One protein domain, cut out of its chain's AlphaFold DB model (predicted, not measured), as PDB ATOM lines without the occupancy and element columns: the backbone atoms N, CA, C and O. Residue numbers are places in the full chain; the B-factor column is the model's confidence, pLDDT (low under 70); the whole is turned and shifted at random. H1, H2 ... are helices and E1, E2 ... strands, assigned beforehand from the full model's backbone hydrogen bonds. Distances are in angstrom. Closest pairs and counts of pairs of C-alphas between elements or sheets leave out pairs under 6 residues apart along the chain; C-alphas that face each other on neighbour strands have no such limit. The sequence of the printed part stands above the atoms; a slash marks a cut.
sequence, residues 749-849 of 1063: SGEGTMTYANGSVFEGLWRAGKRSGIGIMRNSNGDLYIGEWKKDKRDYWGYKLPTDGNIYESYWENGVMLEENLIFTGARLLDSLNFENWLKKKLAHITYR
ATOM      1  N   SER A 749     -39.347  33.358  44.169       84.88
ATOM      2  CA  SER A 749     -40.807  33.434  44.123       84.88
ATOM      3  C   SER A 749     -41.256  33.937  42.744       84.88
ATOM      4  O   SER A 749     -40.419  34.328  41.939       84.88
ATOM      5  N   GLY A 750     -42.563  33.935  42.473       76.94
ATOM      6  CA  GLY A 750     -43.125  34.519  41.251       76.94
ATOM      7  C   GLY A 750     -42.543  33.890  39.984       76.94
ATOM      8  O   GLY A 750     -42.339  32.678  39.932       76.94
ATOM      9  N   GLU A 751     -42.276  34.707  38.971       78.56
ATOM     10  CA  GLU A 751     -41.560  34.288  37.761       78.56
ATOM     11  C   GLU A 751     -40.049  34.521  37.911       78.56
ATOM     12  O   GLU A 751     -39.608  35.520  38.488       78.56
ATOM     13  N   GLY A 752     -39.235  33.607  37.378       83.44
ATOM     14  CA  GLY A 752     -37.785  33.783  37.355       83.44
ATOM     15  C   GLY A 752     -37.017  32.735  36.557       83.44
ATOM     16  O   GLY A 752     -37.426  31.578  36.433       83.44
ATOM     17  N   THR A 753     -35.856  33.157  36.071       89.94
ATOM     18  CA  THR A 753     -34.900  32.351  35.316       89.94
ATOM     19  C   THR A 753     -33.735  31.936  36.213       89.94
ATOM     20  O   THR A 753     -33.216  32.748  36.972       89.94
ATOM     21  N   MET A 754     -33.308  30.677  36.130       96.62
ATOM     22  CA  MET A 754     -32.075  30.158  36.725       96.62
ATOM     23  C   MET A 754     -31.175  29.638  35.607       96.62
ATOM     24  O   MET A 754     -31.464  28.588  35.035       96.62
ATOM     25  N   THR A 755     -30.085  30.343  35.335       95.75
ATOM     26  CA  THR A 755     -28.962  29.830  34.550       95.75
ATOM     27  C   THR A 755     -28.052  29.044  35.485       95.75
ATOM     28  O   THR A 755     -27.682  29.525  36.554       95.75
ATOM     29  N   TYR A 756     -27.700  27.827  35.100       96.06
ATOM     30  CA  TYR A 756     -26.791  26.968  35.842       96.06
ATOM     31  C   TYR A 756     -25.376  27.057  35.263       96.06
ATOM     32  O   TYR A 756     -25.206  27.239  34.057       96.06
ATOM     33  N   ALA A 757     -24.355  26.869  36.101       96.12
ATOM     34  CA  ALA A 757     -22.943  26.988  35.720       96.12
ATOM     35  C   ALA A 757     -22.504  26.031  34.593       96.12
ATOM     36  O   ALA A 757     -21.527  26.285  33.897       96.12
ATOM     37  N   ASN A 758     -23.239  24.932  34.391       93.69
ATOM     38  CA  ASN A 758     -23.016  23.978  33.305       93.69
ATOM     39  C   ASN A 758     -23.633  24.409  31.956       93.69
ATOM     40  O   ASN A 758     -23.527  23.653  30.994       93.69
ATOM     41  N   GLY A 759     -24.327  25.552  31.892       90.81
ATOM     42  CA  GLY A 759     -25.041  26.054  30.713       90.81
ATOM     43  C   GLY A 759     -26.531  25.685  30.631       90.81
ATOM     44  O   GLY A 759     -27.211  26.148  29.718       90.81
ATOM     45  N   SER A 760     -27.073  24.879  31.554       92.38
ATOM     46  CA  SER A 760     -28.522  24.622  31.611       92.38
ATOM     47  C   SER A 760     -29.287  25.889  32.031       92.38
ATOM     48  O   SER A 760     -28.773  26.698  32.799       92.38
ATOM     49  N   VAL A 761     -30.543  26.051  31.607       87.69
ATOM     50  CA  VAL A 761     -31.396  27.201  31.965       87.69
ATOM     51  C   VAL A 761     -32.808  26.739  32.320       87.69
ATOM     52  O   VAL A 761     -33.452  26.051  31.533       87.69
ATOM     53  N   PHE A 762     -33.327  27.160  33.474       90.12
ATOM     54  CA  PHE A 762     -34.740  27.018  33.835       90.12
ATOM     55  C   PHE A 762     -35.455  28.372  33.795       90.12
ATOM     56  O   PHE A 762     -35.115  29.242  34.585       90.12
ATOM     57  N   GLU A 763     -36.473  28.534  32.952       83.69
ATOM     58  CA  GLU A 763     -37.385  29.690  32.920       83.69
ATOM     59  C   GLU A 763     -38.749  29.254  33.483       83.69
ATOM     60  O   GLU A 763     -39.389  28.372  32.908       83.69
ATOM     61  N   GLY A 764     -39.252  29.831  34.580       77.44
ATOM     62  CA  GLY A 764     -40.580  29.431  35.062       77.44
ATOM     63  C   GLY A 764     -41.019  30.005  36.401       77.44
ATOM     64  O   GLY A 764     -40.447  30.968  36.911       77.44
ATOM     65  N   LEU A 765     -42.060  29.391  36.966       73.25
ATOM     66  CA  LEU A 765     -42.627  29.783  38.254       73.25
ATOM     67  C   LEU A 765     -41.857  29.191  39.450       73.25
ATOM     68  O   LEU A 765     -41.420  28.033  39.454       73.25
ATOM     69  N   TRP A 766     -41.729  30.003  40.500       86.88
ATOM     70  CA  TRP A 766     -41.047  29.696  41.754       86.88
ATOM     71  C   TRP A 766     -41.961  29.949  42.954       86.88
ATOM     72  O   TRP A 766     -42.741  30.901  42.996       86.88
ATOM     73  N   ARG A 767     -41.837  29.111  43.986       82.38
ATOM     74  CA  ARG A 767     -42.567  29.262  45.247       82.38
ATOM     75  C   ARG A 767     -41.691  28.852  46.425       82.38
ATOM     76  O   ARG A 767     -41.237  27.712  46.505       82.38
ATOM     77  N   ALA A 768     -41.489  29.780  47.363       86.69
ATOM     78  CA  ALA A 768     -40.720  29.568  48.594       86.69
ATOM     79  C   ALA A 768     -39.305  28.982  48.366       86.69
ATOM     80  O   ALA A 768     -38.840  28.143  49.136       86.69
ATOM     81  N   GLY A 769     -38.621  29.440  47.312       89.06
ATOM     82  CA  GLY A 769     -37.254  29.048  46.956       89.06
ATOM     83  C   GLY A 769     -37.155  27.933  45.911       89.06
ATOM     84  O   GLY A 769     -36.060  27.706  45.398       89.06
ATOM     85  N   LYS A 770     -38.273  27.268  45.586       92.69
ATOM     86  CA  LYS A 770     -38.332  26.042  44.775       92.69
ATOM     87  C   LYS A 770     -39.098  26.237  43.464       92.69
ATOM     88  O   LYS A 770     -40.075  26.985  43.444       92.69
ATOM     89  N   ARG A 771     -38.725  25.517  42.403       89.06
ATOM     90  CA  ARG A 771     -39.467  25.466  41.125       89.06
ATOM     91  C   ARG A 771     -40.860  24.872  41.367       89.06
ATOM     92  O   ARG A 771     -40.973  23.822  42.016       89.06
ATOM     93  N   SER A 772     -41.915  25.554  40.916       76.56
ATOM     94  CA  SER A 772     -43.308  25.182  41.202       76.56
ATOM     95  C   SER A 772     -44.297  25.846  40.235       76.56
ATOM     96  O   SER A 772     -44.333  27.067  40.168       76.56
ATOM     97  N   GLY A 773     -45.176  25.076  39.591       69.44
ATOM     98  CA  GLY A 773     -46.028  25.526  38.484       69.44
ATOM     99  C   GLY A 773     -45.385  25.238  37.123       69.44
ATOM    100  O   GLY A 773     -44.428  24.471  37.044       69.44
ATOM    101  N   ILE A 774     -45.904  25.834  36.047       70.62
ATOM    102  CA  ILE A 774     -45.344  25.647  34.698       70.62
ATOM    103  C   ILE A 774     -43.917  26.215  34.623       70.62
ATOM    104  O   ILE A 774     -43.639  27.309  35.126       70.62
ATOM    105  N   GLY A 775     -43.017  25.466  33.987       73.94
ATOM    106  CA  GLY A 775     -41.625  25.853  33.794       73.94
ATOM    107  C   GLY A 775     -40.939  25.105  32.653       73.94
ATOM    108  O   GLY A 775     -41.213  23.934  32.375       73.94
ATOM    109  N   ILE A 776     -40.023  25.816  32.009       79.69
ATOM    110  CA  ILE A 776     -39.210  25.414  30.867       79.69
ATOM    111  C   ILE A 776     -37.805  25.113  31.383       79.69
ATOM    112  O   ILE A 776     -37.217  25.939  32.071       79.69
ATOM    113  N   MET A 777     -37.254  23.952  31.047       86.69
ATOM    114  CA  MET A 777     -35.866  23.579  31.312       86.69
ATOM    115  C   MET A 777     -35.161  23.303  29.989       86.69
ATOM    116  O   MET A 777     -35.564  22.399  29.262       86.69
ATOM    117  N   ARG A 778     -34.086  24.038  29.723       84.56
ATOM    118  CA  ARG A 778     -33.071  23.733  28.715       84.56
ATOM    119  C   ARG A 778     -31.907  23.071  29.437       84.56
ATOM    120  O   ARG A 778     -31.342  23.660  30.357       84.56
ATOM    121  N   ASN A 779     -31.550  21.864  29.044       87.50
ATOM    122  CA  ASN A 779     -30.321  21.229  29.488       87.50
ATOM    123  C   ASN A 779     -29.148  21.731  28.630       87.50
ATOM    124  O   ASN A 779     -29.333  22.074  27.464       87.50
ATOM    125  N   SER A 780     -27.927  21.734  29.169       90.75
ATOM    126  CA  SER A 780     -26.735  22.171  28.426       90.75
ATOM    127  C   SER A 780     -26.347  21.280  27.239       90.75
ATOM    128  O   SER A 780     -25.592  21.717  26.378       90.75
ATOM    129  N   ASN A 781     -26.893  20.063  27.148       86.81
ATOM    130  CA  ASN A 781     -26.782  19.214  25.958       86.81
ATOM    131  C   ASN A 781     -27.751  19.615  24.827       86.81
ATOM    132  O   ASN A 781     -27.689  19.017  23.761       86.81
ATOM    133  N   GLY A 782     -28.639  20.590  25.050       77.62
ATOM    134  CA  GLY A 782     -29.646  21.059  24.093       77.62
ATOM    135  C   GLY A 782     -31.058  20.501  24.310       77.62
ATOM    136  O   GLY A 782     -31.995  21.028  23.714       77.62
ATOM    137  N   ASP A 783     -31.244  19.491  25.169       82.38
ATOM    138  CA  ASP A 783     -32.573  18.917  25.413       82.38
ATOM    139  C   ASP A 783     -33.496  19.913  26.129       82.38
ATOM    140  O   ASP A 783     -33.108  20.591  27.085       82.38
ATOM    141  N   LEU A 784     -34.759  19.945  25.715       77.06
ATOM    142  CA  LEU A 784     -35.783  20.853  26.213       77.06
ATOM    143  C   LEU A 784     -36.907  20.072  26.917       77.06
ATOM    144  O   LEU A 784     -37.408  19.069  26.414       77.06
ATOM    145  N   TYR A 785     -37.342  20.545  28.084       81.75
ATOM    146  CA  TYR A 785     -38.537  20.063  28.781       81.75
ATOM    147  C   TYR A 785     -39.446  21.233  29.149       81.75
ATOM    148  O   TYR A 785     -38.977  22.220  29.711       81.75
ATOM    149  N   ILE A 786     -40.745  21.114  28.882       75.06
ATOM    150  CA  ILE A 786     -41.738  22.156  29.159       75.06
ATOM    151  C   ILE A 786     -42.959  21.520  29.820       75.06
ATOM    152  O   ILE A 786     -43.714  20.810  29.162       75.06
ATOM    153  N   GLY A 787     -43.164  21.770  31.112       67.94
ATOM    154  CA  GLY A 787     -44.210  21.102  31.891       67.94
ATOM    155  C   GLY A 787     -44.411  21.682  33.282       67.94
ATOM    156  O   GLY A 787     -43.884  22.751  33.604       67.94
ATOM    157  N   GLU A 788     -45.184  20.985  34.110       74.88
ATOM    158  CA  GLU A 788     -45.444  21.376  35.493       74.88
ATOM    159  C   GLU A 788     -44.354  20.873  36.461       74.88
ATOM    160  O   GLU A 788     -43.764  19.799  36.321       74.88
ATOM    161  N   TRP A 789     -44.058  21.706  37.458       83.69
ATOM    162  CA  TRP A 789     -43.069  21.466  38.502       83.69
ATOM    163  C   TRP A 789     -43.689  21.630  39.888       83.69
ATOM    164  O   TRP A 789     -44.632  22.392  40.095       83.69
ATOM    165  N   LYS A 790     -43.115  20.960  40.885       84.12
ATOM    166  CA  LYS A 790     -43.605  20.944  42.266       84.12
ATOM    167  C   LYS A 790     -42.453  20.629  43.207       84.12
ATOM    168  O   LYS A 790     -41.884  19.540  43.173       84.12
ATOM    169  N   LYS A 791     -42.101  21.592  44.066       89.44
ATOM    170  CA  LYS A 791     -41.000  21.473  45.041       89.44
ATOM    171  C   LYS A 791     -39.679  20.994  44.395       89.44
ATOM    172  O   LYS A 791     -39.022  20.105  44.931       89.44
ATOM    173  N   ASP A 792     -39.310  21.597  43.264       93.94
ATOM    174  CA  ASP A 792     -38.136  21.277  42.426       93.94
ATOM    175  C   ASP A 792     -38.194  19.996  41.587       93.94
ATOM    176  O   ASP A 792     -37.268  19.764  40.808       93.94
ATOM    177  N   LYS A 793     -39.262  19.202  41.667       92.69
ATOM    178  CA  LYS A 793     -39.450  18.005  40.837       92.69
ATOM    179  C   LYS A 793     -40.421  18.270  39.682       92.69
ATOM    180  O   LYS A 793     -41.275  19.142  39.816       92.69
ATOM    181  N   ARG A 794     -40.310  17.522  38.578       87.38
ATOM    182  CA  ARG A 794     -41.350  17.459  37.528       87.38
ATOM    183  C   ARG A 794     -42.590  16.762  38.091       87.38
ATOM    184  O   ARG A 794     -42.441  15.814  38.865       87.38
ATOM    185  N   ASP A 795     -43.783  17.226  37.745       75.69
ATOM    186  CA  ASP A 795     -45.047  16.679  38.252       75.69
ATOM    187  C   ASP A 795     -46.167  16.859  37.221       75.69
ATOM    188  O   ASP A 795     -46.096  17.729  36.360       75.69
ATOM    189  N   TYR A 796     -47.202  16.034  37.323       68.25
ATOM    190  CA  TYR A 796     -48.360  15.962  36.439       68.25
ATOM    191  C   TYR A 796     -48.032  15.708  34.954       68.25
ATOM    192  O   TYR A 796     -48.147  14.566  34.513       68.25
ATOM    193  N   TRP A 797     -47.629  16.716  34.175       72.19
ATOM    194  CA  TRP A 797     -47.478  16.624  32.712       72.19
ATOM    195  C   TRP A 797     -46.387  17.552  32.155       72.19
ATOM    196  O   TRP A 797     -46.064  18.587  32.740       72.19
ATOM    197  N   GLY A 798     -45.849  17.214  30.983       68.50
ATOM    198  CA  GLY A 798     -45.001  18.102  30.189       68.50
ATOM    199  C   GLY A 798     -44.507  17.481  28.885       68.50
ATOM    200  O   GLY A 798     -44.499  16.262  28.729       68.50
ATOM    201  N   TYR A 799     -44.042  18.316  27.962       71.94
ATOM    202  CA  TYR A 799     -43.398  17.881  26.727       71.94
ATOM    203  C   TYR A 799     -41.883  17.744  26.912       71.94
ATOM    204  O   TYR A 799     -41.248  18.640  27.474       71.94
ATOM    205  N   LYS A 800     -41.302  16.654  26.406       81.06
ATOM    206  CA  LYS A 800     -39.856  16.498  26.188       81.06
ATOM    207  C   LYS A 800     -39.559  16.698  24.701       81.06
ATOM    208  O   LYS A 800     -40.254  16.147  23.852       81.06
ATOM    209  N   LEU A 801     -38.516  17.464  24.406       77.69
ATOM    210  CA  LEU A 801     -37.942  17.646  23.079       77.69
ATOM    211  C   LEU A 801     -36.431  17.403  23.184       77.69
ATOM    212  O   LEU A 801     -35.694  18.333  23.529       77.69
ATOM    213  N   PRO A 802     -35.961  16.161  22.984       79.06
ATOM    214  CA  PRO A 802     -34.538  15.873  22.937       79.06
ATOM    215  C   PRO A 802     -33.892  16.447  21.668       79.06
ATOM    216  O   PRO A 802     -34.556  16.836  20.704       79.06
ATOM    217  N   THR A 803     -32.565  16.459  21.649       78.31
ATOM    218  CA  THR A 803     -31.758  16.890  20.491       78.31
ATOM    219  C   THR A 803     -31.891  16.022  19.229       78.31
ATOM    220  O   THR A 803     -31.401  16.411  18.166       78.31
ATOM    221  N   ASP A 804     -32.596  14.891  19.297       77.38
ATOM    222  CA  ASP A 804     -32.978  14.087  18.129       77.38
ATOM    223  C   ASP A 804     -34.037  14.774  17.238       77.38
ATOM    224  O   ASP A 804     -34.166  14.447  16.056       77.38
ATOM    225  N   GLY A 805     -34.754  15.768  17.773       62.84
ATOM    226  CA  GLY A 805     -35.843  16.460  17.087       62.84
ATOM    227  C   GLY A 805     -37.180  15.716  17.146       62.84
ATOM    228  O   GLY A 805     -38.078  16.025  16.363       62.84
ATOM    229  N   ASN A 806     -37.338  14.745  18.041       73.19
ATOM    230  CA  ASN A 806     -38.633  14.153  18.354       73.19
ATOM    231  C   ASN A 806     -39.340  14.962  19.455       73.19
ATOM    232  O   ASN A 806     -38.714  15.690  20.227       73.19
ATOM    233  N   ILE A 807     -40.666  14.854  19.525       64.12
ATOM    234  CA  ILE A 807     -41.483  15.491  20.563       64.12
ATOM    235  C   ILE A 807     -42.289  14.412  21.263       64.12
ATOM    236  O   ILE A 807     -43.060  13.686  20.630       64.12
ATOM    237  N   TYR A 808     -42.148  14.354  22.581       73.19
ATOM    238  CA  TYR A 808     -42.839  13.404  23.435       73.19
ATOM    239  C   TYR A 808     -43.738  14.143  24.427       73.19
ATOM    240  O   TYR A 808     -43.308  15.106  25.064       73.19
ATOM    241  N   GLU A 809     -44.975  13.686  24.592       72.12
ATOM    242  CA  GLU A 809     -45.797  14.017  25.757       72.12
ATOM    243  C   GLU A 809     -45.413  13.073  26.900       72.12
ATOM    244  O   GLU A 809     -45.264  11.873  26.692       72.12
ATOM    245  N   SER A 810     -45.203  13.606  28.102       69.75
ATOM    246  CA  SER A 810     -44.721  12.832  29.250       69.75
ATOM    247  C   SER A 810     -45.482  13.184  30.524       69.75
ATOM    248  O   SER A 810     -45.675  14.361  30.845       69.75
ATOM    249  N   TYR A 811     -45.887  12.160  31.269       72.25
ATOM    250  CA  TYR A 811     -46.601  12.292  32.536       72.25
ATOM    251  C   TYR A 811     -45.679  11.944  33.702       72.25
ATOM    252  O   TYR A 811     -44.852  11.035  33.616       72.25
ATOM    253  N   TRP A 812     -45.791  12.704  34.791       80.62
ATOM    254  CA  TRP A 812     -44.845  12.670  35.907       80.62
ATOM    255  C   TRP A 812     -45.571  12.661  37.250       80.62
ATOM    256  O   TRP A 812     -46.566  13.360  37.429       80.62
ATOM    257  N   GLU A 813     -45.021  11.969  38.242       81.75
ATOM    258  CA  GLU A 813     -45.419  12.138  39.640       81.75
ATOM    259  C   GLU A 813     -44.184  12.247  40.537       81.75
ATOM    260  O   GLU A 813     -43.326  11.368  40.575       81.75
ATOM    261  N   ASN A 814     -44.086  13.356  41.277       81.00
ATOM    262  CA  ASN A 814     -43.020  13.642  42.235       81.00
ATOM    263  C   ASN A 814     -41.605  13.332  41.692       81.00
ATOM    264  O   ASN A 814     -40.747  12.817  42.420       81.00
ATOM    265  N   GLY A 815     -41.352  13.691  40.428       85.31
ATOM    266  CA  GLY A 815     -40.082  13.524  39.713       85.31
ATOM    267  C   GLY A 815     -39.856  12.164  39.048       85.31
ATOM    268  O   GLY A 815     -38.874  12.034  38.324       85.31
ATOM    269  N   VAL A 816     -40.740  11.187  39.252       85.06
ATOM    270  CA  VAL A 816     -40.747   9.911  38.522       85.06
ATOM    271  C   VAL A 816     -41.564  10.092  37.242       85.06
ATOM    272  O   VAL A 816     -42.609  10.739  37.272       85.06
ATOM    273  N   MET A 817     -41.086   9.559  36.118       87.25
ATOM    274  CA  MET A 817     -41.848   9.526  34.867       87.25
ATOM    275  C   MET A 817     -42.777   8.307  34.896       87.25
ATOM    276  O   MET A 817     -42.314   7.209  35.195       87.25
ATOM    277  N   LEU A 818     -44.067   8.504  34.628       71.81
ATOM    278  CA  LEU A 818     -45.078   7.440  34.638       71.81
ATOM    279  C   LEU A 818     -45.372   6.910  33.231       71.81
ATOM    280  O   LEU A 818     -45.579   5.715  33.050       71.81
ATOM    281  N   GLU A 819     -45.397   7.806  32.245       76.38
ATOM    282  CA  GLU A 819     -45.774   7.511  30.863       76.38
ATOM    283  C   GLU A 819     -45.049   8.481  29.921       76.38
ATOM    284  O   GLU A 819     -44.858   9.655  30.257       76.38
ATOM    285  N   GLU A 820     -44.655   8.000  28.742       80.75
ATOM    286  CA  GLU A 820     -44.065   8.807  27.676       80.75
ATOM    287  C   GLU A 820     -44.586   8.351  26.308       80.75
ATOM    288  O   GLU A 820     -44.398   7.203  25.912       80.75
ATOM    289  N   ASN A 821     -45.215   9.272  25.579       70.94
ATOM    290  CA  ASN A 821     -45.822   9.045  24.274       70.94
ATOM    291  C   ASN A 821     -45.148   9.922  23.216       70.94
ATOM    292  O   ASN A 821     -45.146  11.148  23.322       70.94
ATOM    293  N   LEU A 822     -44.612   9.304  22.165       72.25
ATOM    294  CA  LEU A 822     -44.081  10.000  20.993       72.25
ATOM    295  C   LEU A 822     -45.238  10.629  20.198       72.25
ATOM    296  O   LEU A 822     -46.041   9.910  19.608       72.25
ATOM    297  N   ILE A 823     -45.323  11.963  20.179       59.38
ATOM    298  CA  ILE A 823     -46.417  12.708  19.524       59.38
ATOM    299  C   ILE A 823     -46.013  13.363  18.198       59.38
ATOM    300  O   ILE A 823     -46.886  13.731  17.413       59.38
ATOM    301  N   PHE A 824     -44.714  13.528  17.934       52.62
ATOM    302  CA  PHE A 824     -44.207  14.052  16.663       52.62
ATOM    303  C   PHE A 824     -42.771  13.585  16.402       52.62
ATOM    304  O   PHE A 824     -41.954  13.565  17.321       52.62
ATOM    305  N   THR A 825     -42.448  13.272  15.148       60.38
ATOM    306  CA  THR A 825     -41.098  12.891  14.707       60.38
ATOM    307  C   THR A 825     -40.532  13.896  13.705       60.38
ATOM    308  O   THR A 825     -41.253  14.427  12.864       60.38
ATOM    309  N   GLY A 826     -39.223  14.155  13.769       50.28
ATOM    310  CA  GLY A 826     -38.528  14.941  12.741       50.28
ATOM    311  C   GLY A 826     -38.782  16.456  12.764       50.28
ATOM    312  O   GLY A 826     -38.776  17.096  11.713       50.28
ATOM    313  N   ALA A 827     -38.931  17.072  13.941       48.78
ATOM    314  CA  ALA A 827     -39.142  18.514  14.131       48.78
ATOM    315  C   ALA A 827     -37.964  19.428  13.702       48.78
ATOM    316  O   ALA A 827     -38.001  20.628  13.961       48.78
ATOM    317  N   ARG A 828     -36.958  18.908  12.979       40.91
ATOM    318  CA  ARG A 828     -35.866  19.687  12.349       40.91
ATOM    319  C   ARG A 828     -36.342  20.737  11.328       40.91
ATOM    320  O   ARG A 828     -35.535  21.557  10.907       40.91
ATOM    321  N   LEU A 829     -37.610  20.697  10.907       34.97
ATOM    322  CA  LEU A 829     -38.206  21.604   9.912       34.97
ATOM    323  C   LEU A 829     -38.946  22.819  10.498       34.97
ATOM    324  O   LEU A 829     -39.473  23.631   9.741       34.97
ATOM    325  N   LEU A 830     -38.985  22.972  11.823       38.34
ATOM    326  CA  LEU A 830     -39.359  24.231  12.462       38.34
ATOM    327  C   LEU A 830     -38.111  24.817  13.112       38.34
ATOM    328  O   LEU A 830     -37.471  24.131  13.908       38.34
ATOM    329  N   ASP A 831     -37.800  26.091  12.840       43.38
ATOM    330  CA  ASP A 831     -36.812  26.807  13.650       43.38
ATOM    331  C   ASP A 831     -37.187  26.630  15.122       43.38
ATOM    332  O   ASP A 831     -38.350  26.833  15.498       43.38
ATOM    333  N   SER A 832     -36.218  26.285  15.968       42.22
ATOM    334  CA  SER A 832     -36.462  26.063  17.399       42.22
ATOM    335  C   SER A 832     -37.154  27.269  18.040       42.22
ATOM    336  O   SER A 832     -38.088  27.112  18.826       42.22
ATOM    337  N   LEU A 833     -36.788  28.475  17.595       40.06
ATOM    338  CA  LEU A 833     -37.412  29.740  17.965       40.06
ATOM    339  C   LEU A 833     -38.903  29.817  17.581       40.06
ATOM    340  O   LEU A 833     -39.695  30.366  18.343       40.06
ATOM    341  N   ASN A 834     -39.307  29.272  16.429       43.06
ATOM    342  CA  ASN A 834     -40.694  29.275  15.954       43.06
ATOM    343  C   ASN A 834     -41.554  28.237  16.690       43.06
ATOM    344  O   ASN A 834     -42.649  28.585  17.142       43.06
ATOM    345  N   PHE A 835     -41.062  27.006  16.890       47.97
ATOM    346  CA  PHE A 835     -41.789  26.012  17.692       47.97
ATOM    347  C   PHE A 835     -41.887  26.430  19.165       47.97
ATOM    348  O   PHE A 835     -42.969  26.365  19.751       47.97
ATOM    349  N   GLU A 836     -40.803  26.933  19.763       46.28
ATOM    350  CA  GLU A 836     -40.836  27.446  21.132       46.28
ATOM    351  C   GLU A 836     -41.822  28.610  21.256       46.28
ATOM    352  O   GLU A 836     -42.639  28.616  22.173       46.28
ATOM    353  N   ASN A 837     -41.817  29.566  20.322       46.69
ATOM    354  CA  ASN A 837     -42.798  30.649  20.327       46.69
ATOM    355  C   ASN A 837     -44.235  30.138  20.153       46.69
ATOM    356  O   ASN A 837     -45.145  30.702  20.758       46.69
ATOM    357  N   TRP A 838     -44.472  29.098  19.351       51.09
ATOM    358  CA  TRP A 838     -45.786  28.463  19.217       51.09
ATOM    359  C   TRP A 838     -46.231  27.803  20.529       51.09
ATOM    360  O   TRP A 838     -47.352  28.048  20.988       51.09
ATOM    361  N   LEU A 839     -45.346  27.050  21.189       43.81
ATOM    362  CA  LEU A 839     -45.655  26.377  22.449       43.81
ATOM    363  C   LEU A 839     -45.796  27.375  23.610       43.81
ATOM    364  O   LEU A 839     -46.789  27.325  24.333       43.81
ATOM    365  N   LYS A 840     -44.895  28.361  23.735       45.47
ATOM    366  CA  LYS A 840     -45.029  29.491  24.673       45.47
ATOM    367  C   LYS A 840     -46.338  30.251  24.447       45.47
ATOM    368  O   LYS A 840     -46.989  30.594  25.424       45.47
ATOM    369  N   LYS A 841     -46.798  30.447  23.202       44.41
ATOM    370  CA  LYS A 841     -48.124  31.038  22.917       44.41
ATOM    371  C   LYS A 841     -49.272  30.119  23.359       44.41
ATOM    372  O   LYS A 841     -50.182  30.598  24.030       44.41
ATOM    373  N   LYS A 842     -49.219  28.810  23.075       39.94
ATOM    374  CA  LYS A 842     -50.190  27.819  23.594       39.94
ATOM    375  C   LYS A 842     -50.283  27.821  25.126       39.94
ATOM    376  O   LYS A 842     -51.379  27.676  25.658       39.94
ATOM    377  N   LEU A 843     -49.154  27.990  25.814       34.97
ATOM    378  CA  LEU A 843     -49.048  27.968  27.276       34.97
ATOM    379  C   LEU A 843     -49.367  29.325  27.926       34.97
ATOM    380  O   LEU A 843     -49.928  29.353  29.016       34.97
ATOM    381  N   ALA A 844     -49.101  30.449  27.255       32.53
ATOM    382  CA  ALA A 844     -49.450  31.788  27.740       32.53
ATOM    383  C   ALA A 844     -50.969  31.972  27.905       32.53
ATOM    384  O   ALA A 844     -51.420  32.662  28.817       32.53
ATOM    385  N   HIS A 845     -51.775  31.281  27.091       33.41
ATOM    386  CA  HIS A 845     -53.231  31.200  27.271       33.41
ATOM    387  C   HIS A 845     -53.670  30.408  28.526       33.41
ATOM    388  O   HIS A 845     -54.862  30.359  28.819       33.41
ATOM    389  N   ILE A 846     -52.736  29.804  29.275       30.59
ATOM    390  CA  ILE A 846     -52.969  29.146  30.574       30.59
ATOM    391  C   ILE A 846     -52.541  30.061  31.741       30.59
ATOM    392  O   ILE A 846     -53.109  29.975  32.830       30.59
ATOM    393  N   THR A 847     -51.570  30.961  31.534       24.45
ATOM    394  CA  THR A 847     -51.040  31.857  32.584       24.45
ATOM    395  C   THR A 847     -51.596  33.283  32.556       24.45
ATOM    396  O   THR A 847     -51.591  33.942  33.598       24.45
ATOM    397  N   TYR A 848     -52.119  33.775  31.427       25.86
ATOM    398  CA  TYR A 848     -52.654  35.139  31.343       25.86
ATOM    399  C   TYR A 848     -53.970  35.293  32.124       25.86
ATOM    400  O   TYR A 848     -55.044  34.919  31.657       25.86
ATOM    401  N   ARG A 849     -53.890  35.891  33.319       25.69
ATOM    402  CA  ARG A 849     -55.050  36.372  34.083       25.69
ATOM    403  C   ARG A 849     -55.267  37.864  33.811       25.69
ATOM    404  O   ARG A 849     -54.472  38.664  34.308       25.69
TER     405      ARG A 849
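AT A GLANCE: This is residues 749 to 849 of the 1063 residues of an uncharacterized protein of Mangrovimonas sp. DI 80 (UniProt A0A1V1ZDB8). One broad, twisted sheet of seven strands, E1 to E7, zigzags from edge to edge, and one helix, H1, lies over one face, leaving the other face bare. The 101 printed residues hold E1 to E7 and then H1, with the strands side by side in chain order, all antiparallel. The class is mixed, helices and strands. The whole is compact, with a radius of gyration of the C-alphas of 13.3 A and spans of 39 by 34 by 28 A.

IN THESE COORDINATES: E1, residues 749 to 755, begins at C-alpha 749 (-40.807, 33.434, 44.123). E2 is residues 761 to 767, E3 770 to 778, E4 784 to 790, E5 793 to 801 and E6 807 to 813. E7, residues 816 to 824, measures 22.5 A. H1, residues 832 to 847, measures 21.8 A and ends at C-alpha 847 (-51.040, 31.857, 32.584).

HOW THE PARTS SIT: The strands form a meander, each the antiparallel neighbour of the one before. E1 and E2 are a hairpin, with N 754 and O 762 2.8 A apart. In the hairpin E3 and E4, N 773 and O 789 are 2.8 A apart; in the hairpin E6 and E7, N 809 and O 821 are 2.8 A apart. E3 bends by 112 degrees at residue 773 and E5 by 109 degrees at residue 796. H1 is on the sheet, giving two layers, a helix on one face of a sheet. It lies over E4 and only just over E3, on which 3 of its C-alphas fall, and runs along the strands, at 8 degrees to E4 on the local plane. In H1, 10 of 12 O i to N i+4 pairs are within hydrogen-bond range.

THE WHOLE: The C-alphas of Ala 768 and Leu 829, the two farthest apart, are 39.6 A apart. The printed part has no cut and no long link. Mean pLDDT of the printed part is 70.6; residues 823 to 849 are under 70, and H1 has a mean of 40.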